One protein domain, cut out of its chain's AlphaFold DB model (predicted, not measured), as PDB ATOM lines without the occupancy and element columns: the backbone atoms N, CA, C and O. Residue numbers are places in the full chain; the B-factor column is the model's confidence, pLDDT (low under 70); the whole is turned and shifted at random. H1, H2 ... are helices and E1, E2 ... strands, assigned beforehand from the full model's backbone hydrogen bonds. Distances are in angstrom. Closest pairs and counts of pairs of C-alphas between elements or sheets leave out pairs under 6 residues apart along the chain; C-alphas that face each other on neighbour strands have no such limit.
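AT A GLANCE: This is residues 4 to 48 and 110 to 241 of the 243 residues of an uncharacterized protein of Fibrobacter sp. UWR2 (UniProt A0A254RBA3). Two long helices, H3 and H5, cross each other at a steep tilt, with the short helix H4 bridging them near their last residues. Towards the other end of the longest axis come two small two-stranded sheets, E3 with E4 and then E1 with E2, together with H1 and H2, while the long unnamed stretches 27 to 48 and 158 to 202 loop away loosely. The printed part has 177 residues, with five named helices and four named strands in the order H1 E1 H2 E2 E3 H3 H4 E4 H5; both sheets are antiparallel. The class is mixed, helices and strands, with under half of the residues in named elements. The whole is only just loose, close to compact, with a radius of gyration of the C-alphas of 19.1 A, and only just flat, spanning 57 by 50 by 27 A.

IN THESE COORDINATES: E3 is residues 116 to 120 and E4 residues 203 to 207, with lengths of 11.2 A and 11.0 A. H3, residues 122 to 143, is 31.2 A long and begins at C-alpha 122 (110.946, -116.031, 123.427). H5, residues 218 to 239, is 31.1 A long and ends at C-alpha 239 (117.224, -140.063, 128.909). H4 is residues 149 to 157, 11.9 A. H1 is residues 4 to 7, beginning at C-alpha 4 (108.186, -100.470, 125.241); E1 is residues 11 to 14, H2 residues 15 to 26, 16.6 A, and E2 residues 110 to 113.

HOW THE PARTS SIT: E3 and E4 are antiparallel neighbours at 144 degrees, with N 120 and O 203 2.8 A apart, within hydrogen-bond range. The closest C-alphas of E4 and H5 are those of Lys 205 and Tyr 220, 5.3 A apart. H3, with residues 125 to 133 alone, touches H5 at a steep tilt of 48 degrees, the same way; the closest C-alphas, of Val 129 and Tyr 228, are 5.6 A apart. H3 and H4 form a helical hairpin and only just touch, with 3 pairs of C-alphas within 8 A, the closest being Leu 141 and Lys 152 at 6.7 A. H5, with residue 239 alone, only just touches H4, with 3 such pairs; the closest C-alphas, of Gln 151 and Leu 239, are 6.2 A apart. E2 runs on into E3 across a break of 2 residues, at 60 degrees. E1 and E2 are antiparallel neighbours at 136 degrees, with N 111 and O 13 2.8 A apart, within hydrogen-bond range. The closest C-alphas of H2 and E4 are those of Glu 26 and Ile 203, 5.8 A apart; those of H1 and E3 are Leu 7 and His 116, 5.5 A apart. H2 and H3 are apart. In H3, H4 and H5 every O i to N i+4 pair is within hydrogen-bond range, in H2 7 of 8, and H1 is too short for such a pair.

THE WHOLE: The two C-alphas farthest apart, of Leu 110 and Glu 149, are 58.4 A apart. Residues 49 to 109 are not printed, and C-alphas 48 and 110 stand 54.3 A apart across this cut. The link from H4 to E4, 45 residues, is long. The mean pLDDT of the printed part is 70.4, and 57 residues are under 70, among them 26 to 48 and 167 to 196.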
ATOM      1  N   GLN A   4     106.871-100.442 124.595       75.31
ATOM      2  CA  GLN A   4     108.186-100.470 125.241       75.31
ATOM      3  C   GLN A   4     108.660 -99.066 125.664       75.31
ATOM      4  O   GLN A   4     109.097 -98.882 126.797       75.31
ATOM      5  N   ASP A   5     108.526 -98.049 124.797       78.38
ATOM      6  CA  ASP A   5     108.869 -96.653 125.129       78.38
ATOM      7  C   ASP A   5     108.005 -96.085 126.258       78.38
ATOM      8  O   ASP A   5     108.408 -95.135 126.931       78.38
ATOM      9  N   PHE A   6     106.783 -96.601 126.420       75.69
ATOM     10  CA  PHE A   6     105.921 -96.224 127.531       75.69
ATOM     11  C   PHE A   6     106.372 -96.904 128.826       75.69
ATOM     12  O   PHE A   6     106.546 -96.223 129.830       75.69
ATOM     13  N   LEU A   7     106.615 -98.218 128.798       80.75
ATOM     14  CA  LEU A   7     107.032 -98.995 129.971       80.75
ATOM     15  C   LEU A   7     108.423 -98.592 130.503       80.75
ATOM     16  O   LEU A   7     108.687 -98.739 131.691       80.75
ATOM     17  N   LYS A   8     109.274 -97.977 129.673       84.81
ATOM     18  CA  LYS A   8     110.532 -97.316 130.087       84.81
ATOM     19  C   LYS A   8     110.343 -96.029 130.912       84.81
ATOM     20  O   LYS A   8     111.329 -95.393 131.284       84.81
ATOM     21  N   LYS A   9     109.109 -95.583 131.172       82.31
ATOM     22  CA  LYS A   9     108.822 -94.332 131.895       82.31
ATOM     23  C   LYS A   9     108.331 -94.599 133.306       82.31
ATOM     24  O   LYS A   9     107.323 -95.277 133.500       82.31
ATOM     25  N   ASP A  10     108.972 -93.928 134.255       81.38
ATOM     26  CA  ASP A  10     108.504 -93.817 135.634       81.38
ATOM     27  C   ASP A  10     107.120 -93.145 135.651       81.38
ATOM     28  O   ASP A  10     106.970 -91.965 135.321       81.38
ATOM     29  N   THR A  11     106.089 -93.945 135.914       78.50
ATOM     30  CA  THR A  11     104.673 -93.584 135.755       78.50
ATOM     31  C   THR A  11     103.824 -94.299 136.806       78.50
ATOM     32  O   THR A  11     104.236 -95.308 137.366       78.50
ATOM     33  N   SER A  12     102.620 -93.799 137.086       80.56
ATOM     34  CA  SER A  12     101.677 -94.454 138.007       80.56
ATOM     35  C   SER A  12     100.397 -94.810 137.255       80.56
ATOM     36  O   SER A  12      99.792 -93.942 136.622       80.56
ATOM     37  N   VAL A  13      99.986 -96.076 137.312       78.44
ATOM     38  CA  VAL A  13      98.795 -96.620 136.630       78.44
ATOM     39  C   VAL A  13      98.106 -97.648 137.525       78.44
ATOM     40  O   VAL A  13      98.687 -98.079 138.515       78.44
ATOM     41  N   THR A  14      96.869 -98.052 137.224       76.25
ATOM     42  CA  THR A  14      96.261 -99.164 137.976       76.25
ATOM     43  C   THR A  14      96.934-100.481 137.581       76.25
ATOM     44  O   THR A  14      97.364-100.645 136.437       76.25
ATOM     45  N   GLU A  15      97.014-101.429 138.515       76.56
ATOM     46  CA  GLU A  15      97.604-102.762 138.296       76.56
ATOM     47  C   GLU A  15      97.039-103.445 137.040       76.56
ATOM     48  O   GLU A  15      97.766-103.950 136.191       76.56
ATOM     49  N   LYS A  16      95.722-103.347 136.854       76.81
ATOM     50  CA  LYS A  16      94.994-103.851 135.687       76.81
ATOM     51  C   LYS A  16      95.436-103.230 134.362       76.81
ATOM     52  O   LYS A  16      95.428-103.916 133.343       76.81
ATOM     53  N   VAL A  17      95.785-101.943 134.349       77.06
ATOM     54  CA  VAL A  17      96.309-101.272 133.149       77.06
ATOM     55  C   VAL A  17      97.725-101.756 132.847       77.06
ATOM     56  O   VAL A  17      98.023-101.991 131.679       77.06
ATOM     57  N   LEU A  18      98.555-101.959 133.875       76.44
ATOM     58  CA  LEU A  18      99.903-102.509 133.723       76.44
ATOM     59  C   LEU A  18      99.866-103.941 133.164       76.44
ATOM     60  O   LEU A  18     100.460-104.196 132.120       76.44
ATOM     61  N   LEU A  19      99.084-104.838 133.772       77.06
ATOM     62  CA  LEU A  19      98.909-106.220 133.301       77.06
ATOM     63  C   LEU A  19      98.381-106.275 131.856       77.06
ATOM     64  O   LEU A  19      98.928-106.983 131.016       77.06
ATOM     65  N   ALA A  20      97.375-105.456 131.525       74.44
ATOM     66  CA  ALA A  20      96.833-105.368 130.166       74.44
ATOM     67  C   ALA A  20      97.792-104.713 129.148       74.44
ATOM     68  O   ALA A  20      97.488-104.680 127.950       74.44
ATOM     69  N   TRP A  21      98.912-104.138 129.593       76.00
ATOM     70  CA  TRP A  21     100.013-103.704 128.735       76.00
ATOM     71  C   TRP A  21     101.074-104.785 128.580       76.00
ATOM     72  O   TRP A  21     101.544-104.974 127.463       76.00
ATOM     73  N   GLU A  22     101.407-105.525 129.637       75.94
ATOM     74  CA  GLU A  22     102.307-106.680 129.540       75.94
ATOM     75  C   GLU A  22     101.734-107.754 128.603       75.94
ATOM     76  O   GLU A  22     102.388-108.102 127.625       75.94
ATOM     77  N   GLU A  23     100.466-108.145 128.773       73.69
ATOM     78  CA  GLU A  23      99.762-109.088 127.882       73.69
ATOM     79  C   GLU A  23      99.764-108.611 126.413       73.69
ATOM     80  O   GLU A  23      99.967-109.384 125.472       73.69
ATOM     81  N   LYS A  24      99.578-107.304 126.185       66.94
ATOM     82  CA  LYS A  24      99.633-106.702 124.838       66.94
ATOM     83  C   LYS A  24     101.036-106.637 124.260       66.94
ATOM     84  O   LYS A  24     101.160-106.545 123.040       66.94
ATOM     85  N   LEU A  25     102.062-106.614 125.104       72.12
ATOM     86  CA  LEU A  25     103.455-106.609 124.691       72.12
ATOM     87  C   LEU A  25     103.920-108.027 124.345       72.12
ATOM     88  O   LEU A  25     104.540-108.215 123.300       72.12
ATOM     89  N   GLU A  26     103.538-109.012 125.155       68.75
ATOM     90  CA  GLU A  26     103.780-110.442 124.948       68.75
ATOM     91  C   GLU A  26     103.059-110.971 123.696       68.75
ATOM     92  O   GLU A  26     103.623-111.742 122.925       68.75
ATOM     93  N   SER A  27     101.857-110.459 123.403       61.00
ATOM     94  CA  SER A  27     101.123-110.700 122.145       61.00
ATOM     95  C   SER A  27     101.457-109.704 121.017       61.00
ATOM     96  O   SER A  27     100.813-109.682 119.957       61.00
ATOM     97  N   CYS A  28     102.470-108.846 121.191       58.53
ATOM     98  CA  CYS A  28     102.877-107.890 120.163       58.53
ATOM     99  C   CYS A  28     103.746-108.559 119.091       58.53
ATOM    100  O   CYS A  28     104.941-108.299 119.051       58.53
ATOM    101  N   GLY A  29     103.124-109.385 118.236       51.50
ATOM    102  CA  GLY A  29     103.758-110.212 117.196       51.50
ATOM    103  C   GLY A  29     104.940-109.577 116.455       51.50
ATOM    104  O   GLY A  29     104.774-108.983 115.391       51.50
ATOM    105  N   ALA A  30     106.120-109.731 117.048       49.00
ATOM    106  CA  ALA A  30     107.426-109.289 116.587       49.00
ATOM    107  C   ALA A  30     108.137-110.394 115.799       49.00
ATOM    108  O   ALA A  30     109.055-110.124 115.026       49.00
ATOM    109  N   VAL A  31     107.691-111.638 115.987       44.44
ATOM    110  CA  VAL A  31     108.182-112.829 115.303       44.44
ATOM    111  C   VAL A  31     107.176-113.268 114.237       44.44
ATOM    112  O   VAL A  31     106.165-113.889 114.543       44.44
ATOM    113  N   SER A  32     107.464-113.002 112.960       40.72
ATOM    114  CA  SER A  32     106.681-113.504 111.814       40.72
ATOM    115  C   SER A  32     107.330-114.723 111.133       40.72
ATOM    116  O   SER A  32     107.399-114.793 109.908       40.72
ATOM    117  N   MET A  33     107.751-115.704 111.949       39.88
ATOM    118  CA  MET A  33     108.430-116.971 111.588       39.88
ATOM    119  C   MET A  33     109.805-116.859 110.878       39.88
ATOM    120  O   MET A  33     110.037-115.944 110.093       39.88
ATOM    121  N   PRO A  34     110.687-117.873 111.001       38.19
ATOM    122  CA  PRO A  34     110.961-118.748 112.144       38.19
ATOM    123  C   PRO A  34     112.313-118.376 112.793       38.19
ATOM    124  O   PRO A  34     113.281-118.077 112.092       38.19
ATOM    125  N   VAL A  35     112.425-118.425 114.125       36.56
ATOM    126  CA  VAL A  35     113.684-118.069 114.813       36.56
ATOM    127  C   VAL A  35     114.421-119.323 115.271       36.56
ATOM    128  O   VAL A  35     113.946-120.051 116.138       36.56
ATOM    129  N   ALA A  36     115.603-119.553 114.701       37.69
ATOM    130  CA  ALA A  36     116.560-120.535 115.197       37.69
ATOM    131  C   ALA A  36     117.524-119.874 116.195       37.69
ATOM    132  O   ALA A  36     118.068-118.804 115.915       37.69
ATOM    133  N   VAL A  37     117.782-120.532 117.329       32.81
ATOM    134  CA  VAL A  37     118.812-120.126 118.299       32.81
ATOM    135  C   VAL A  37     119.804-121.275 118.476       32.81
ATOM    136  O   VAL A  37     119.623-122.121 119.347       32.81
ATOM    137  N   TYR A  38     120.846-121.257 117.629       30.61
ATOM    138  CA  TYR A  38     121.982-122.197 117.560       30.61
ATOM    139  C   TYR A  38     121.564-123.686 117.428       30.61
ATOM    140  O   TYR A  38     121.235-124.327 118.416       30.61
ATOM    141  N   GLY A  39     121.603-124.346 116.259       25.39
ATOM    142  CA  GLY A  39     122.291-124.048 114.985       25.39
ATOM    143  C   GLY A  39     121.497-123.293 113.897       25.39
ATOM    144  O   GLY A  39     120.514-122.623 114.179       25.39
ATOM    145  N   VAL A  40     122.004-123.308 112.653       26.33
ATOM    146  CA  VAL A  40     121.868-122.230 111.637       26.33
ATOM    147  C   VAL A  40     121.793-122.846 110.215       26.33
ATOM    148  O   VAL A  40     122.646-123.674 109.915       26.33
ATOM    149  N   PHE A  41     120.887-122.507 109.274       25.55
ATOM    150  CA  PHE A  41     119.780-121.522 109.246       25.55
ATOM    151  C   PHE A  41     118.662-121.888 108.219       25.55
ATOM    152  O   PHE A  41     118.678-122.956 107.617       25.55
ATOM    153  N   TYR A  42     117.713-120.964 108.008       29.73
ATOM    154  CA  TYR A  42     116.526-121.001 107.127       29.73
ATOM    155  C   TYR A  42     116.785-121.035 105.600       29.73
ATOM    156  O   TYR A  42     117.505-120.185 105.078       29.73
ATOM    157  N   ASP A  43     116.059-121.901 104.877       27.91
ATOM    158  CA  ASP A  43     115.547-121.648 103.514       27.91
ATOM    159  C   ASP A  43     114.174-122.347 103.341       27.91
ATOM    160  O   ASP A  43     114.112-123.578 103.336       27.91
ATOM    161  N   PRO A  44     113.057-121.607 103.215       36.38
ATOM    162  CA  PRO A  44     111.724-122.188 103.076       36.38
ATOM    163  C   PRO A  44     111.408-122.593 101.631       36.38
ATOM    164  O   PRO A  44     110.404-123.267 101.402       36.38
ATOM    165  N   CYS A  45     112.171-122.099 100.647       33.41
ATOM    166  CA  CYS A  45     111.758-122.029  99.249       33.41
ATOM    167  C   CYS A  45     112.930-121.882  98.267       33.41
ATOM    168  O   CYS A  45     112.882-121.061  97.351       33.41
ATOM    169  N   ALA A  46     113.911-122.783  98.352       32.28
ATOM    170  CA  ALA A  46     115.013-122.877  97.391       32.28
ATOM    171  C   ALA A  46     114.572-122.877  95.906       32.28
ATOM    172  O   ALA A  46     115.372-122.542  95.036       32.28
ATOM    173  N   ASN A  47     113.323-123.276  95.592       34.78
ATOM    174  CA  ASN A  47     112.763-123.283  94.229       34.78
ATOM    175  C   ASN A  47     111.238-123.012  94.118       34.78
ATOM    176  O   ASN A  47     110.645-123.357  93.095       34.78
ATOM    177  N   ALA A  48     110.566-122.424  95.117       31.70
ATOM    178  CA  ALA A  48     109.116-122.170  95.037       31.70
ATOM    179  C   ALA A  48     108.750-120.709  95.365       31.70
ATOM    180  O   ALA A  48     109.271-120.149  96.322       31.70
ATOM    181  N   LEU A 110      96.547 -96.967 142.560       79.44
ATOM    182  CA  LEU A 110      97.621 -96.731 141.600       79.44
ATOM    183  C   LEU A 110      98.895 -97.443 142.060       79.44
ATOM    184  O   LEU A 110      99.436 -97.146 143.124       79.44
ATOM    185  N   VAL A 111      99.398 -98.333 141.213       77.56
ATOM    186  CA  VAL A 111     100.707 -98.969 141.347       77.56
ATOM    187  C   VAL A 111     101.751 -98.078 140.678       77.56
ATOM    188  O   VAL A 111     101.509 -97.487 139.620       77.56
ATOM    189  N   GLN A 112     102.932 -97.975 141.289       77.75
ATOM    190  CA  GLN A 112     104.069 -97.335 140.638       77.75
ATOM    191  C   GLN A 112     104.635 -98.285 139.580       77.75
ATOM    192  O   GLN A 112     105.205 -99.322 139.912       77.75
ATOM    193  N   ASN A 113     104.490 -97.918 138.309       77.06
ATOM    194  CA  ASN A 113     105.162 -98.587 137.209       77.06
ATOM    195  C   ASN A 113     106.615 -98.103 137.153       77.06
ATOM    196  O   ASN A 113     106.909 -97.004 136.671       77.06
ATOM    197  N   CYS A 114     107.515 -98.922 137.685       87.31
ATOM    198  CA  CYS A 114     108.949 -98.690 137.583       87.31
ATOM    199  C   CYS A 114     109.407 -98.875 136.124       87.31
ATOM    200  O   CYS A 114     108.878 -99.753 135.449       87.31
ATOM    201  N   PRO A 115     110.392 -98.107 135.623       89.12
ATOM    202  CA  PRO A 115     110.979 -98.323 134.303       89.12
ATOM    203  C   PRO A 115     111.359 -99.787 134.036       89.12
ATOM    204  O   PRO A 115     112.091-100.397 134.820       89.12
ATOM    205  N   HIS A 116     110.844-100.333 132.934       87.38
ATOM    206  CA  HIS A 116     111.141-101.675 132.426       87.38
ATOM    207  C   HIS A 116     112.206-101.620 131.326       87.38
ATOM    208  O   HIS A 116     112.125-100.785 130.423       87.38
ATOM    209  N   ASP A 117     113.157-102.550 131.373       85.25
ATOM    210  CA  ASP A 117     114.309-102.646 130.476       85.25
ATOM    211  C   ASP A 117     114.565-104.105 130.037       85.25
ATOM    212  O   ASP A 117     113.883-105.044 130.454       85.25
ATOM    213  N   GLU A 118     115.542-104.291 129.138       87.31
ATOM    214  CA  GLU A 118     115.965-105.608 128.625       87.31
ATOM    215  C   GLU A 118     114.803-106.453 128.053       87.31
ATOM    216  O   GLU A 118     114.644-107.641 128.335       87.31
ATOM    217  N   PHE A 119     113.960-105.826 127.227       83.44
ATOM    218  CA  PHE A 119     112.866-106.494 126.518       83.44
ATOM    219  C   PHE A 119     113.378-107.676 125.687       83.44
ATOM    220  O   PHE A 119     114.158-107.495 124.754       83.44
ATOM    221  N   SER A 120     112.917-108.868 126.050       81.38
ATOM    222  CA  SER A 120     113.366-110.160 125.540       81.38
ATOM    223  C   SER A 120     112.262-110.818 124.715       81.38
ATOM    224  O   SER A 120     111.095-110.803 125.112       81.38
ATOM    225  N   LEU A 121     112.630-111.409 123.581       74.31
ATOM    226  CA  LEU A 121     111.783-112.317 122.806       74.31
ATOM    227  C   LEU A 121     111.816-113.722 123.431       74.31
ATOM    228  O   LEU A 121     112.737-114.046 124.184       74.31
ATOM    229  N   PHE A 122     110.891-114.609 123.044       75.00
ATOM    230  CA  PHE A 122     110.946-116.031 123.427       75.00
ATOM    231  C   PHE A 122     112.318-116.655 123.123       75.00
ATOM    232  O   PHE A 122     112.870-117.395 123.934       75.00
ATOM    233  N   ALA A 123     112.903-116.303 121.974       70.69
ATOM    234  CA  ALA A 123     114.228-116.746 121.545       70.69
ATOM    235  C   ALA A 123     115.351-116.378 122.540       70.69
ATOM    236  O   ALA A 123     116.274-117.168 122.742       70.69
ATOM    237  N   ASP A 124     115.255-115.216 123.191       75.75
ATOM    238  CA  ASP A 124     116.231-114.755 124.181       75.75
ATOM    239  C   ASP A 124     116.044-115.485 125.521       75.75
ATOM    240  O   ASP A 124     117.019-115.901 126.144       75.75
ATOM    241  N   ILE A 125     114.793-115.725 125.940       83.62
ATOM    242  CA  ILE A 125     114.494-116.531 127.137       83.62
ATOM    243  C   ILE A 125     114.981-117.975 126.947       83.62
ATOM    244  O   ILE A 125     115.660-118.528 127.812       83.62
ATOM    245  N   LEU A 126     114.714-118.565 125.779       77.00
ATOM    246  CA  LEU A 126     115.202-119.891 125.405       77.00
ATOM    247  C   LEU A 126     116.738-119.964 125.417       77.00
ATOM    248  O   LEU A 126     117.299-120.971 125.850       77.00
ATOM    249  N   ALA A 127     117.431-118.911 124.973       77.19
ATOM    250  CA  ALA A 127     118.891-118.846 124.988       77.19
ATOM    251  C   ALA A 127     119.475-118.926 126.410       77.19
ATOM    252  O   ALA A 127     120.495-119.597 126.603       77.19
ATOM    253  N   ASP A 128     118.829-118.278 127.383       85.94
ATOM    254  CA  ASP A 128     119.205-118.339 128.799       85.94
ATOM    255  C   ASP A 128     118.884-119.722 129.396       85.94
ATOM    256  O   ASP A 128     119.734-120.326 130.059       85.94
ATOM    257  N   VAL A 129     117.706-120.280 129.086       86.94
ATOM    258  CA  VAL A 129     117.303-121.641 129.493       86.94
ATOM    259  C   VAL A 129     118.294-122.697 128.986       86.94
ATOM    260  O   VAL A 129     118.723-123.561 129.754       86.94
ATOM    261  N   GLN A 130     118.727-122.617 127.721       79.81
ATOM    262  CA  GLN A 130     119.746-123.507 127.144       79.81
ATOM    263  C   GLN A 130     121.065-123.478 127.935       79.81
ATOM    264  O   GLN A 130     121.696-124.524 128.100       79.81
ATOM    265  N   GLY A 131     121.483-122.305 128.426       85.38
ATOM    266  CA  GLY A 131     122.680-122.155 129.258       85.38
ATOM    267  C   GLY A 131     122.519-122.820 130.627       85.38
ATOM    268  O   GLY A 131     123.355-123.628 131.035       85.38
ATOM    269  N   ALA A 132     121.401-122.571 131.308       91.12
ATOM    270  CA  ALA A 132     121.126-123.176 132.612       91.12
ATOM    271  C   ALA A 132     120.940-124.706 132.545       91.12
ATOM    272  O   ALA A 132     121.301-125.427 133.480       91.12
ATOM    273  N   LEU A 133     120.398-125.231 131.441       88.31
ATOM    274  CA  LEU A 133     120.321-126.675 131.202       88.31
ATOM    275  C   LEU A 133     121.691-127.278 130.874       88.31
ATOM    276  O   LEU A 133     121.994-128.359 131.378       88.31
ATOM    277  N   TYR A 134     122.541-126.587 130.105       89.25
ATOM    278  CA  TYR A 134     123.930-127.003 129.879       89.25
ATOM    279  C   TYR A 134     124.669-127.189 131.212       89.25
ATOM    280  O   TYR A 134     125.229-128.258 131.460       89.25
ATOM    281  N   GLU A 135     124.603-126.200 132.110       94.62
ATOM    282  CA  GLU A 135     125.223-126.285 133.439       94.62
ATOM    283  C   GLU A 135     124.650-127.445 134.270       94.62
ATOM    284  O   GLU A 135     125.407-128.199 134.888       94.62
ATOM    285  N   LYS A 136     123.326-127.653 134.229       93.94
ATOM    286  CA  LYS A 136     122.658-128.774 134.909       93.94
ATOM    287  C   LYS A 136     123.151-130.136 134.407       93.94
ATOM    288  O   LYS A 136     123.388-131.031 135.219       93.94
ATOM    289  N   ILE A 137     123.302-130.311 133.091       90.38
ATOM    290  CA  ILE A 137     123.758-131.571 132.488       90.38
ATOM    291  C   ILE A 137     125.239-131.815 132.780       90.38
ATOM    292  O   ILE A 137     125.588-132.934 133.149       90.38
ATOM    293  N   VAL A 138     126.099-130.797 132.659       94.62
ATOM    294  CA  VAL A 138     127.527-130.914 133.005       94.62
ATOM    295  C   VAL A 138     127.679-131.357 134.458       94.62
ATOM    296  O   VAL A 138     128.356-132.348 134.722       94.62
ATOM    297  N   LYS A 139     126.953-130.718 135.382       95.56
ATOM    298  CA  LYS A 139     126.938-131.112 136.792       95.56
ATOM    299  C   LYS A 139     126.441-132.549 137.001       95.56
ATOM    300  O   LYS A 139     127.044-133.298 137.760       95.56
ATOM    301  N   ASN A 140     125.376-132.964 136.310       93.25
ATOM    302  CA  ASN A 140     124.869-134.340 136.385       93.25
ATOM    303  C   ASN A 140     125.906-135.359 135.870       93.25
ATOM    304  O   ASN A 140     126.093-136.397 136.489       93.25
ATOM    305  N   LEU A 141     126.627-135.059 134.785       93.88
ATOM    306  CA  LEU A 141     127.707-135.911 134.268       93.88
ATOM    307  C   LEU A 141     128.906-136.022 135.227       93.88
ATOM    308  O   LEU A 141     129.552-137.068 135.264       93.88
ATOM    309  N   GLU A 142     129.208-134.962 135.980       93.50
ATOM    310  CA  GLU A 142     130.313-134.927 136.947       93.50
ATOM    311  C   GLU A 142     129.964-135.601 138.287       93.50
ATOM    312  O   GLU A 142     130.806-136.287 138.867       93.50
ATOM    313  N   GLU A 143     128.735-135.423 138.782       94.50
ATOM    314  CA  GLU A 143     128.327-135.855 140.127       94.50
ATOM    315  C   GLU A 143     127.576-137.200 140.160       94.50
ATOM    316  O   GLU A 143     127.599-137.885 141.186       94.50
ATOM    317  N   ASN A 144     126.903-137.609 139.076       90.88
ATOM    318  CA  ASN A 144     126.006-138.768 139.093       90.88
ATOM    319  C   ASN A 144     126.703-140.071 138.666       90.88
ATOM    320  O   ASN A 144     126.827-140.396 137.481       90.88
ATOM    321  N   THR A 145     127.102-140.872 139.656       89.12
ATOM    322  CA  THR A 145     127.751-142.174 139.433       89.12
ATOM    323  C   THR A 145     126.806-143.289 138.968       89.12
ATOM    324  O   THR A 145     127.290-144.373 138.652       89.12
ATOM    325  N   GLU A 146     125.488-143.066 138.940       92.44
ATOM    326  CA  GLU A 146     124.486-144.084 138.579       92.44
ATOM    327  C   GLU A 146     124.134-144.094 137.081       92.44
ATOM    328  O   GLU A 146     123.507-145.043 136.607       92.44
ATOM    329  N   LEU A 147     124.557-143.078 136.317       90.06
ATOM    330  CA  LEU A 147     124.315-142.999 134.873       90.06
ATOM    331  C   LEU A 147     124.981-144.163 134.125       90.06
ATOM    332  O   LEU A 147     126.183-144.412 134.276       90.06
ATOM    333  N   SER A 148     124.226-144.827 133.245       91.88
ATOM    334  CA  SER A 148     124.786-145.829 132.332       91.88
ATOM    335  C   SER A 148     125.706-145.178 131.290       91.88
ATOM    336  O   SER A 148     125.571-143.995 130.972       91.88
ATOM    337  N   GLU A 149     126.622-145.943 130.694       90.88
ATOM    338  CA  GLU A 149     127.490-145.419 129.624       90.88
ATOM    339  C   GLU A 149     126.687-144.915 128.411       90.88
ATOM    340  O   GLU A 149     127.052-143.912 127.797       90.88
ATOM    341  N   ALA A 150     125.547-145.545 128.101       85.06
ATOM    342  CA  ALA A 150     124.642-145.072 127.056       85.06
ATOM    343  C   ALA A 150     123.996-143.723 127.429       85.06
ATOM    344  O   ALA A 150     123.936-142.817 126.598       85.06
ATOM    345  N   GLN A 151     123.576-143.555 128.688       85.88
ATOM    346  CA  GLN A 151     123.029-142.296 129.205       85.88
ATOM    347  C   GLN A 151     124.075-141.173 129.222       85.88
ATOM    348  O   GLN A 151     123.769-140.064 128.790       85.88
ATOM    349  N   LYS A 152     125.317-141.460 129.636       88.81
ATOM    350  CA  LYS A 152     126.440-140.509 129.545       88.81
ATOM    351  C   LYS A 152     126.693-140.094 128.099       88.81
ATOM    352  O   LYS A 152     126.696-138.904 127.811       88.81
ATOM    353  N   THR A 153     126.806-141.060 127.183       84.75
ATOM    354  CA  THR A 153     127.009-140.809 125.743       84.75
ATOM    355  C   THR A 153     125.902-139.926 125.163       84.75
ATOM    356  O   THR A 153     126.178-139.013 124.387       84.75
ATOM    357  N   TYR A 154     124.647-140.163 125.553       82.12
ATOM    358  CA  TYR A 154     123.516-139.333 125.146       82.12
ATOM    359  C   TYR A 154     123.620-137.897 125.690       82.12
ATOM    360  O   TYR A 154     123.499-136.946 124.918       82.12
ATOM    361  N   LEU A 155     123.895-137.734 126.990       84.25
ATOM    362  CA  LEU A 155     124.045-136.417 127.616       84.25
ATOM    363  C   LEU A 155     125.235-135.634 127.042       84.25
ATOM    364  O   LEU A 155     125.104-134.446 126.775       84.25
ATOM    365  N   GLU A 156     126.370-136.278 126.769       85.25
ATOM    366  CA  GLU A 156     127.492-135.641 126.067       85.25
ATOM    367  C   GLU A 156     127.155-135.291 124.611       85.25
ATOM    368  O   GLU A 156     127.593-134.257 124.099       85.25
ATOM    369  N   GLY A 157     126.341-136.122 123.955       74.62
ATOM    370  CA  GLY A 157     125.839-135.893 122.604       74.62
ATOM    371  C   GLY A 157     125.034-134.601 122.473       74.62
ATOM    372  O   GLY A 157     125.215-133.891 121.484       74.62
ATOM    373  N   VAL A 158     124.219-134.257 123.480       77.00
ATOM    374  CA  VAL A 158     123.399-133.029 123.500       77.00
ATOM    375  C   VAL A 158     124.130-131.783 124.023       77.00
ATOM    376  O   VAL A 158     123.539-130.709 124.023       77.00
ATOM    377  N   LEU A 159     125.399-131.863 124.442       80.12
ATOM    378  CA  LEU A 159     126.163-130.691 124.906       80.12
ATOM    379  C   LEU A 159     126.956-130.018 123.779       80.12
ATOM    380  O   LEU A 159     127.840-130.633 123.175       80.12
ATOM    381  N   ASP A 160     126.736-128.721 123.570       76.94
ATOM    382  CA  ASP A 160     127.682-127.827 122.903       76.94
ATOM    383  C   ASP A 160     128.638-127.234 123.951       76.94
ATOM    384  O   ASP A 160     128.320-126.278 124.661       76.94
ATOM    385  N   ARG A 161     129.832-127.829 124.055       83.00
ATOM    386  CA  ARG A 161     130.885-127.387 124.982       83.00
ATOM    387  C   ARG A 161     131.628-126.128 124.511       83.00
ATOM    388  O   ARG A 161     132.305-125.515 125.332       83.00
ATOM    389  N   GLU A 162     131.527-125.748 123.235       78.38
ATOM    390  CA  GLU A 162     132.143-124.524 122.700       78.38
ATOM    391  C   GLU A 162     131.284-123.310 123.065       78.38
ATOM    392  O   GLU A 162     131.776-122.355 123.666       78.38
ATOM    393  N   ASN A 163     129.976-123.400 122.809       76.19
ATOM    394  CA  ASN A 163     129.020-122.319 123.059       76.19
ATOM    395  C   ASN A 163     128.355-122.377 124.448       76.19
ATOM    396  O   ASN A 163     127.602-121.469 124.796       76.19
ATOM    397  N   LYS A 164     128.651-123.412 125.252       82.31
ATOM    398  CA  LYS A 164     128.081-123.674 126.593       82.31
ATOM    399  C   LYS A 164     126.550-123.732 126.599       82.31
ATOM    400  O   LYS A 164     125.887-123.112 127.430       82.31
ATOM    401  N   LYS A 165     125.995-124.470 125.640       77.56
ATOM    402  CA  LYS A 165     124.553-124.610 125.393       77.56
ATOM    403  C   LYS A 165     124.197-126.050 125.043       77.56
ATOM    404  O   LYS A 165     125.074-126.904 124.909       77.56
ATOM    405  N   LEU A 166     122.910-126.339 124.893       73.12
ATOM    406  CA  LEU A 166     122.471-127.609 124.325       73.12
ATOM    407  C   LEU A 166     122.538-127.577 122.791       73.12
ATOM    408  O   LEU A 166     122.300-126.541 122.178       73.12
ATOM    409  N   LYS A 167     122.839-128.725 122.181       63.50
ATOM    410  CA  LYS A 167     122.718-128.976 120.740       63.50
ATOM    411  C   LYS A 167     121.286-129.371 120.387       63.50
ATOM    412  O   LYS A 167     120.637-130.074 121.160       63.50
ATOM    413  N   GLY A 168     120.869-129.019 119.175       52.91
ATOM    414  CA  GLY A 168     119.592-129.414 118.582       52.91
ATOM    415  C   GLY A 168     118.709-128.213 118.250       52.91
ATOM    416  O   GLY A 168     118.857-127.136 118.826       52.91
ATOM    417  N   ASN A 169     117.780-128.396 117.312       46.94
ATOM    418  CA  ASN A 169     116.800-127.369 116.974       46.94
ATOM    419  C   ASN A 169     115.714-127.296 118.051       46.94
ATOM    420  O   ASN A 169     114.684-127.956 117.957       46.94
ATOM    421  N   PHE A 170     115.909-126.416 119.029       48.16
ATOM    422  CA  PHE A 170     114.857-125.974 119.949       48.16
ATOM    423  C   PHE A 170     113.944-124.912 119.301       48.16
ATOM    424  O   PHE A 170     113.563-123.930 119.936       48.16
ATOM    425  N   ALA A 171     113.592-125.096 118.023       40.75
ATOM    426  CA  ALA A 171     112.426-124.419 117.456       40.75
ATOM    427  C   ALA A 171     111.209-124.777 118.334       40.75
ATOM    428  O   ALA A 171     111.158-125.926 118.788       40.75
ATOM    429  N   PRO A 172     110.295-123.824 118.626       45.22
ATOM    430  CA  PRO A 172     109.308-123.922 119.707       45.22
ATOM    431  C   PRO A 172     108.723-125.319 119.824       45.22
ATOM    432  O   PRO A 172     108.120-125.773 118.862       45.22
ATOM    433  N   TYR A 173     108.958-125.989 120.959       46.62
ATOM    434  CA  TYR A 173     109.073-127.452 121.029       46.62
ATOM    435  C   TYR A 173     108.064-128.201 120.146       46.62
ATOM    436  O   TYR A 173     106.927-128.452 120.540       46.62
ATOM    437  N   LEU A 174     108.515-128.586 118.948       42.75
ATOM    438  CA  LEU A 174     107.851-129.609 118.150       42.75
ATOM    439  C   LEU A 174     107.889-130.901 118.973       42.75
ATOM    440  O   LEU A 174     108.945-131.273 119.490       42.75
ATOM    441  N   GLU A 175     106.749-131.580 119.117       40.41
ATOM    442  CA  GLU A 175     106.666-132.838 119.864       40.41
ATOM    443  C   GLU A 175     107.582-133.921 119.254       40.41
ATOM    444  O   GLU A 175     107.166-134.693 118.391       40.41
ATOM    445  N   GLY A 176     108.817-134.051 119.751       42.19
ATOM    446  CA  GLY A 176     109.611-135.267 119.570       42.19
ATOM    447  C   GLY A 176     111.090-135.105 119.213       42.19
ATOM    448  O   GLY A 176     111.457-134.512 118.213       42.19
ATOM    449  N   ASP A 177     111.908-135.811 120.003       40.41
ATOM    450  CA  ASP A 177     113.292-136.240 119.738       40.41
ATOM    451  C   ASP A 177     114.353-135.156 119.445       40.41
ATOM    452  O   ASP A 177     114.561-134.703 118.325       40.41
ATOM    453  N   LEU A 178     115.171-134.892 120.472       44.47
ATOM    454  CA  LEU A 178     116.354-134.017 120.470       44.47
ATOM    455  C   LEU A 178     117.473-134.426 119.479       44.47
ATOM    456  O   LEU A 178     118.533-133.804 119.461       44.47
ATOM    457  N   ARG A 179     117.279-135.490 118.691       40.47
ATOM    458  CA  ARG A 179     118.209-135.983 117.659       40.47
ATOM    459  C   ARG A 179     117.686-135.798 116.233       40.47
ATOM    460  O   ARG A 179     118.402-136.146 115.297       40.47
ATOM    461  N   ILE A 180     116.448-135.337 116.056       39.34
ATOM    462  CA  ILE A 180     115.819-135.236 114.738       39.34
ATOM    463  C   ILE A 180     116.083-133.848 114.146       39.34
ATOM    464  O   ILE A 180     115.535-132.839 114.576       39.34
ATOM    465  N   GLU A 181     116.950-133.819 113.136       40.28
ATOM    466  CA  GLU A 181     117.275-132.623 112.348       40.28
ATOM    467  C   GLU A 181     116.335-132.458 111.128       40.28
ATOM    468  O   GLU A 181     116.457-131.493 110.380       40.28
ATOM    469  N   GLU A 182     115.385-133.382 110.913       38.97
ATOM    470  CA  GLU A 182     114.579-133.457 109.685       38.97
ATOM    471  C   GLU A 182     113.221-134.172 109.889       38.97
ATOM    472  O   GLU A 182     113.159-135.174 110.592       38.97
ATOM    473  N   VAL A 183     112.160-133.732 109.185       34.06
ATOM    474  CA  VAL A 183     110.759-134.252 109.229       34.06
ATOM    475  C   VAL A 183     110.041-133.963 110.583       34.06
ATOM    476  O   VAL A 183     110.581-134.237 111.640       34.06
ATOM    477  N   VAL A 184     108.829-133.391 110.693       37.12
ATOM    478  CA  VAL A 184     107.630-133.402 109.833       37.12
ATOM    479  C   VAL A 184     106.890-132.042 109.870       37.12
ATOM    480  O   VAL A 184     106.252-131.712 110.861       37.12
ATOM    481  N   LEU A 185     106.844-131.304 108.751       38.53
ATOM    482  CA  LEU A 185     105.890-130.185 108.549       38.53
ATOM    483  C   LEU A 185     104.619-130.600 107.770       38.53
ATOM    484  O   LEU A 185     103.778-129.761 107.461       38.53
ATOM    485  N   GLY A 186     104.490-131.884 107.409       32.88
ATOM    486  CA  GLY A 186     103.456-132.380 106.487       32.88
ATOM    487  C   GLY A 186     102.237-133.069 107.115       32.88
ATOM    488  O   GLY A 186     101.176-133.054 106.500       32.88
ATOM    489  N   GLU A 187     102.364-133.673 108.304       33.97
ATOM    490  CA  GLU A 187     101.294-134.500 108.905       33.97
ATOM    491  C   GLU A 187     100.660-133.892 110.167       33.97
ATOM    492  O   GLU A 187      99.532-134.250 110.502       33.97
ATOM    493  N   LEU A 188     101.303-132.914 110.820       38.25
ATOM    494  CA  LEU A 188     100.728-132.156 111.947       38.25
ATOM    495  C   LEU A 188      99.793-131.033 111.465       38.25
ATOM    496  O   LEU A 188      99.905-129.862 111.831       38.25
ATOM    497  N   GLY A 189      98.834-131.412 110.620       31.45
ATOM    498  CA  GLY A 189      97.690-130.574 110.306       31.45
ATOM    499  C   GLY A 189      96.798-130.430 111.538       31.45
ATOM    500  O   GLY A 189      96.142-131.386 111.936       31.45
ATOM    501  N   THR A 190      96.726-129.210 112.077       36.56
ATOM    502  CA  THR A 190      95.852-128.767 113.183       36.56
ATOM    503  C   THR A 190      96.114-129.395 114.568       36.56
ATOM    504  O   THR A 190      95.728-130.527 114.831       36.56
ATOM    505  N   HIS A 191      96.638-128.553 115.475       34.34
ATOM    506  CA  HIS A 191      96.887-128.761 116.919       34.34
ATOM    507  C   HIS A 191      98.149-129.575 117.297       34.34
ATOM    508  O   HIS A 191      98.269-130.739 116.940       34.34
ATOM    509  N   GLY A 192      99.049-128.970 118.098       37.59
ATOM    510  CA  GLY A 192     100.102-129.679 118.858       37.59
ATOM    511  C   GLY A 192     101.575-129.383 118.521       37.59
ATOM    512  O   GLY A 192     102.451-129.966 119.139       37.59
ATOM    513  N   ALA A 193     101.883-128.504 117.562       47.44
ATOM    514  CA  ALA A 193     103.240-128.400 116.999       47.44
ATOM    515  C   ALA A 193     104.231-127.456 117.723       47.44
ATOM    516  O   ALA A 193     105.357-127.326 117.254       47.44
ATOM    517  N   TYR A 194     103.833-126.772 118.799       51.59
ATOM    518  CA  TYR A 194     104.653-125.746 119.455       51.59
ATOM    519  C   TYR A 194     104.509-125.787 120.977       51.59
ATOM    520  O   TYR A 194     103.451-126.167 121.484       51.59
ATOM    521  N   SER A 195     105.548-125.311 121.675       60.78
ATOM    522  CA  SER A 195     105.541-125.030 123.117       60.78
ATOM    523  C   SER A 195     104.250-124.342 123.553       60.78
ATOM    524  O   SER A 195     103.858-123.328 122.972       60.78
ATOM    525  N   VAL A 196     103.635-124.826 124.634       67.19
ATOM    526  CA  VAL A 196     102.503-124.124 125.270       67.19
ATOM    527  C   VAL A 196     102.923-122.799 125.919       67.19
ATOM    528  O   VAL A 196     102.065-121.979 126.228       67.19
ATOM    529  N   ASN A 197     104.232-122.587 126.084       74.94
ATOM    530  CA  ASN A 197     104.861-121.392 126.640       74.94
ATOM    531  C   ASN A 197     105.399-120.440 125.547       74.94
ATOM    532  O   ASN A 197     106.141-119.505 125.850       74.94
ATOM    533  N   TRP A 198     105.081-120.686 124.268       71.88
ATOM    534  CA  TRP A 198     105.458-119.803 123.160       71.88
ATOM    535  C   TRP A 198     104.672-118.486 123.176       71.88
ATOM    536  O   TRP A 198     103.457-118.479 123.368       71.88
ATOM    537  N   PHE A 199     105.360-117.383 122.871       67.88
ATOM    538  CA  PHE A 199     104.767-116.062 122.672       67.88
ATOM    539  C   PHE A 199     105.448-115.318 121.511       67.88
ATOM    540  O   PHE A 199     106.644-115.481 121.266       67.88
ATOM    541  N   ASP A 200     104.684-114.484 120.799       62.22
ATOM    542  CA  ASP A 200     105.141-113.835 119.558       62.22
ATOM    543  C   ASP A 200     105.758-112.435 119.763       62.22
ATOM    544  O   ASP A 200     106.296-111.856 118.816       62.22
ATOM    545  N   GLY A 201     105.628-111.850 120.956       69.19
ATOM    546  CA  GLY A 201     106.054-110.489 121.296       69.19
ATOM    547  C   GLY A 201     107.227-110.425 122.277       69.19
ATOM    548  O   GLY A 201     108.179-111.195 122.171       69.19
ATOM    549  N   TYR A 202     107.179-109.472 123.214       77.56
ATOM    550  CA  TYR A 202     108.282-109.177 124.138       77.56
ATOM    551  C   TYR A 202     107.850-109.245 125.599       77.56
ATOM    552  O   TYR A 202     106.758-108.806 125.952       77.56
ATOM    553  N   ILE A 203     108.779-109.652 126.459       84.06
ATOM    554  CA  ILE A 203     108.648-109.579 127.915       84.06
ATOM    555  C   ILE A 203     109.818-108.754 128.462       84.06
ATOM    556  O   ILE A 203     110.969-108.970 128.089       84.06
ATOM    557  N   ALA A 204     109.543-107.774 129.324       88.62
ATOM    558  CA  ALA A 204     110.594-107.002 129.991       88.62
ATOM    559  C   ALA A 204     111.390-107.916 130.928       88.62
ATOM    560  O   ALA A 204     110.803-108.474 131.852       88.62
ATOM    561  N   LYS A 205     112.702-108.078 130.731       91.88
ATOM    562  CA  LYS A 205     113.515-108.937 131.604       91.88
ATOM    563  C   LYS A 205     113.757-108.310 132.966       91.88
ATOM    564  O   LYS A 205     113.685-109.015 133.971       91.88
ATOM    565  N   THR A 206     113.994-106.999 133.017       93.56
ATOM    566  CA  THR A 206     114.261-106.284 134.269       93.56
ATOM    567  C   THR A 206     113.375-105.056 134.457       93.56
ATOM    568  O   THR A 206     112.863-104.468 133.505       93.56
ATOM    569  N   LYS A 207     113.201-104.658 135.721       91.44
ATOM    570  CA  LYS A 207     112.599-103.386 136.131       91.44
ATOM    571  C   LYS A 207     113.469-102.694 137.174       91.44
ATOM    572  O   LYS A 207     114.048-103.357 138.032       91.44
ATOM    573  N   THR A 208     113.543-101.366 137.126       91.06
ATOM    574  CA  THR A 208     114.365-100.573 138.054       91.06
ATOM    575  C   THR A 208     113.538 -99.465 138.694       91.06
ATOM    576  O   THR A 208     113.263 -98.441 138.078       91.06
ATOM    577  N   CYS A 209     113.142 -99.653 139.951       87.69
ATOM    578  CA  CYS A 209     112.446 -98.620 140.720       87.69
ATOM    579  C   CYS A 209     113.404 -97.500 141.169       87.69
ATOM    580  O   CYS A 209     114.620 -97.689 141.220       87.69
ATOM    581  N   ALA A 210     112.867 -96.319 141.499       82.12
ATOM    582  CA  ALA A 210     113.655 -95.111 141.766       82.12
ATOM    583  C   ALA A 210     114.772 -95.317 142.817       82.12
ATOM    584  O   ALA A 210     114.511 -95.467 144.009       82.12
ATOM    585  N   GLY A 211     116.032 -95.290 142.365       75.62
ATOM    586  CA  GLY A 211     117.223 -95.472 143.207       75.62
ATOM    587  C   GLY A 211     117.546 -96.922 143.600       75.62
ATOM    588  O   GLY A 211     118.473 -97.131 144.381       75.62
ATOM    589  N   GLY A 212     116.804 -97.906 143.084       84.50
ATOM    590  CA  GLY A 212     117.030 -99.333 143.310       84.50
ATOM    591  C   GLY A 212     118.028 -99.967 142.336       84.50
ATOM    592  O   GLY A 212     118.460 -99.360 141.356       84.50
ATOM    593  N   THR A 213     118.383-101.220 142.611       89.75
ATOM    594  CA  THR A 213     119.032-102.117 141.644       89.75
ATOM    595  C   THR A 213     117.997-102.689 140.670       89.75
ATOM    596  O   THR A 213     116.858-102.886 141.093       89.75
ATOM    597  N   PRO A 214     118.361-103.010 139.415       91.62
ATOM    598  CA  PRO A 214     117.475-103.744 138.517       91.62
ATOM    599  C   PRO A 214     117.086-105.106 139.105       91.62
ATOM    600  O   PRO A 214     117.945-105.855 139.574       91.62
ATOM    601  N   GLU A 215     115.797-105.426 139.063       93.69
ATOM    602  CA  GLU A 215     115.222-106.701 139.503       93.69
ATOM    603  C   GLU A 215     114.594-107.423 138.307       93.69
ATOM    604  O   GLU A 215     114.030-106.776 137.424       93.69
ATOM    605  N   ILE A 216     114.672-108.757 138.268       94.19
ATOM    606  CA  ILE A 216     114.009-109.556 137.224       94.19
ATOM    607  C   ILE A 216     112.487-109.434 137.392       94.19
ATOM    608  O   ILE A 216     111.980-109.497 138.514       94.19
ATOM    609  N   THR A 217     111.752-109.253 136.292       91.25
ATOM    610  CA  THR A 217     110.283-109.164 136.345       91.25
ATOM    611  C   THR A 217     109.645-110.524 136.632       91.25
ATOM    612  O   THR A 217     110.196-111.579 136.310       91.25
ATOM    613  N   GLU A 218     108.455-110.514 137.236       90.50
ATOM    614  CA  GLU A 218     107.715-111.749 137.519       90.50
ATOM    615  C   GLU A 218     107.308-112.457 136.222       90.50
ATOM    616  O   GLU A 218     107.481-113.667 136.116       90.50
ATOM    617  N   SER A 219     106.882-111.692 135.215       86.25
ATOM    618  CA  SER A 219     106.486-112.177 133.890       86.25
ATOM    619  C   SER A 219     107.661-112.847 133.160       86.25
ATOM    620  O   SER A 219     107.527-113.980 132.705       86.25
ATOM    621  N   TYR A 220     108.858-112.237 133.146       92.19
ATOM    622  CA  TYR A 220     110.056-112.873 132.571       92.19
ATOM    623  C   TYR A 220     110.420-114.163 133.298       92.19
ATOM    624  O   TYR A 220     110.718-115.177 132.667       92.19
ATOM    625  N   LYS A 221     110.397-114.127 134.635       95.25
ATOM    626  CA  LYS A 221     110.727-115.290 135.450       95.25
ATOM    627  C   LYS A 221     109.741-116.437 135.214       95.25
ATOM    628  O   LYS A 221     110.185-117.568 135.071       95.25
ATOM    629  N   ALA A 222     108.441-116.155 135.142       91.25
ATOM    630  CA  ALA A 222     107.415-117.163 134.901       91.25
ATOM    631  C   ALA A 222     107.610-117.860 133.544       91.25
ATOM    632  O   ALA A 222     107.627-119.089 133.494       91.25
ATOM    633  N   SER A 223     107.839-117.099 132.467       87.00
ATOM    634  CA  SER A 223     108.120-117.670 131.145       87.00
ATOM    635  C   SER A 223     109.435-118.455 131.130       87.00
ATOM    636  O   SER A 223     109.482-119.552 130.579       87.00
ATOM    637  N   TYR A 224     110.492-117.941 131.770       92.75
ATOM    638  CA  TYR A 224     111.769-118.648 131.906       92.75
ATOM    639  C   TYR A 224     111.612-119.987 132.644       92.75
ATOM    640  O   TYR A 224     112.060-121.015 132.136       92.75
ATOM    641  N   ASP A 225     110.965-119.986 133.814       94.06
ATOM    642  CA  ASP A 225     110.788-121.180 134.646       94.06
ATOM    643  C   ASP A 225     109.943-122.234 133.894       94.06
ATOM    644  O   ASP A 225     110.322-123.403 133.848       94.06
ATOM    645  N   ALA A 226     108.869-121.823 133.205       86.81
ATOM    646  CA  ALA A 226     108.011-122.729 132.435       86.81
ATOM    647  C   ALA A 226     108.717-123.355 131.213       86.81
ATOM    648  O   ALA A 226     108.625-124.565 130.995       86.81
ATOM    649  N   ILE A 227     109.475-122.560 130.445       82.81
ATOM    650  CA  ILE A 227     110.281-123.041 129.307       82.81
ATOM    651  C   ILE A 227     111.409-123.969 129.801       82.81
ATOM    652  O   ILE A 227     111.730-124.971 129.156       82.81
ATOM    653  N   TYR A 228     111.998-123.677 130.967       88.94
ATOM    654  CA  TYR A 228     113.016-124.520 131.595       88.94
ATOM    655  C   TYR A 228     112.465-125.883 132.032       88.94
ATOM    656  O   TYR A 228     113.112-126.904 131.786       88.94
ATOM    657  N   GLU A 229     111.288-125.918 132.665       87.69
ATOM    658  CA  GLU A 229     110.628-127.164 133.073       87.69
ATOM    659  C   GLU A 229     110.252-128.028 131.861       87.69
ATOM    660  O   GLU A 229     110.620-129.204 131.820       87.69
ATOM    661  N   GLU A 230     109.635-127.442 130.829       80.56
ATOM    662  CA  GLU A 230     109.267-128.139 129.586       80.56
ATOM    663  C   GLU A 230     110.488-128.789 128.903       80.56
ATOM    664  O   GLU A 230     110.484-129.980 128.576       80.56
ATOM    665  N   ALA A 231     111.585-128.039 128.756       77.94
ATOM    666  CA  ALA A 231     112.830-128.550 128.187       77.94
ATOM    667  C   ALA A 231     113.483-129.652 129.039       77.94
ATOM    668  O   ALA A 231     114.044-130.614 128.498       77.94
ATOM    669  N   LEU A 232     113.430-129.519 130.367       83.38
ATOM    670  CA  LEU A 232     113.989-130.497 131.294       83.38
ATOM    671  C   LEU A 232     113.204-131.816 131.258       83.38
ATOM    672  O   LEU A 232     113.816-132.887 131.245       83.38
ATOM    673  N   ASP A 233     111.877-131.760 131.180       80.25
ATOM    674  CA  ASP A 233     111.027-132.945 131.063       80.25
ATOM    675  C   ASP A 233     111.219-133.665 129.723       80.25
ATOM    676  O   ASP A 233     111.320-134.897 129.693       80.25
ATOM    677  N   LEU A 234     111.382-132.923 128.623       75.25
ATOM    678  CA  LEU A 234     111.754-133.493 127.323       75.25
ATOM    679  C   LEU A 234     113.103-134.227 127.392       75.25
ATOM    680  O   LEU A 234     113.201-135.377 126.950       75.25
ATOM    681  N   LEU A 235     114.126-133.612 127.996       77.69
ATOM    682  CA  LEU A 235     115.441-134.228 128.195       77.69
ATOM    683  C   LEU A 235     115.350-135.505 129.047       77.69
ATOM    684  O   LEU A 235     115.877-136.549 128.655       77.69
ATOM    685  N   ASN A 236     114.655-135.447 130.187       79.31
ATOM    686  CA  ASN A 236     114.475-136.583 131.095       79.31
ATOM    687  C   ASN A 236     113.705-137.735 130.422       79.31
ATOM    688  O   ASN A 236     114.090-138.900 130.542       79.31
ATOM    689  N   SER A 237     112.655-137.413 129.659       74.56
ATOM    690  CA  SER A 237     111.855-138.369 128.882       74.56
ATOM    691  C   SER A 237     112.693-139.102 127.834       74.56
ATOM    692  O   SER A 237     112.505-140.302 127.627       74.56
ATOM    693  N   GLN A 238     113.643-138.423 127.183       73.12
ATOM    694  CA  GLN A 238     114.579-139.078 126.267       73.12
ATOM    695  C   GLN A 238     115.636-139.900 127.013       73.12
ATOM    696  O   GLN A 238     115.857-141.057 126.658       73.12
ATOM    697  N   LEU A 239     116.223-139.367 128.090       75.19
ATOM    698  CA  LEU A 239     117.224-140.063 128.909       75.19
ATOM    699  C   LEU A 239     116.697-141.391 129.488       75.19
ATOM    700  O   LEU A 239     117.431-142.376 129.546       75.19
ATOM    701  N   ALA A 240     115.414-141.443 129.857       76.50
ATOM    702  CA  ALA A 240     114.739-142.653 130.334       76.50
ATOM    703  C   ALA A 240     114.488-143.714 129.238       76.50
ATOM    704  O   ALA A 240     114.238-144.879 129.554       76.50
ATOM    705  N   LYS A 241     114.547-143.338 127.951       75.88
ATOM    706  CA  LYS A 241     114.414-144.258 126.802       75.88
ATOM    707  C   LYS A 241     115.760-144.836 126.353       75.88
ATOM    708  O   LYS A 241     115.770-145.822 125.612       75.88
TER     709      LYS A 241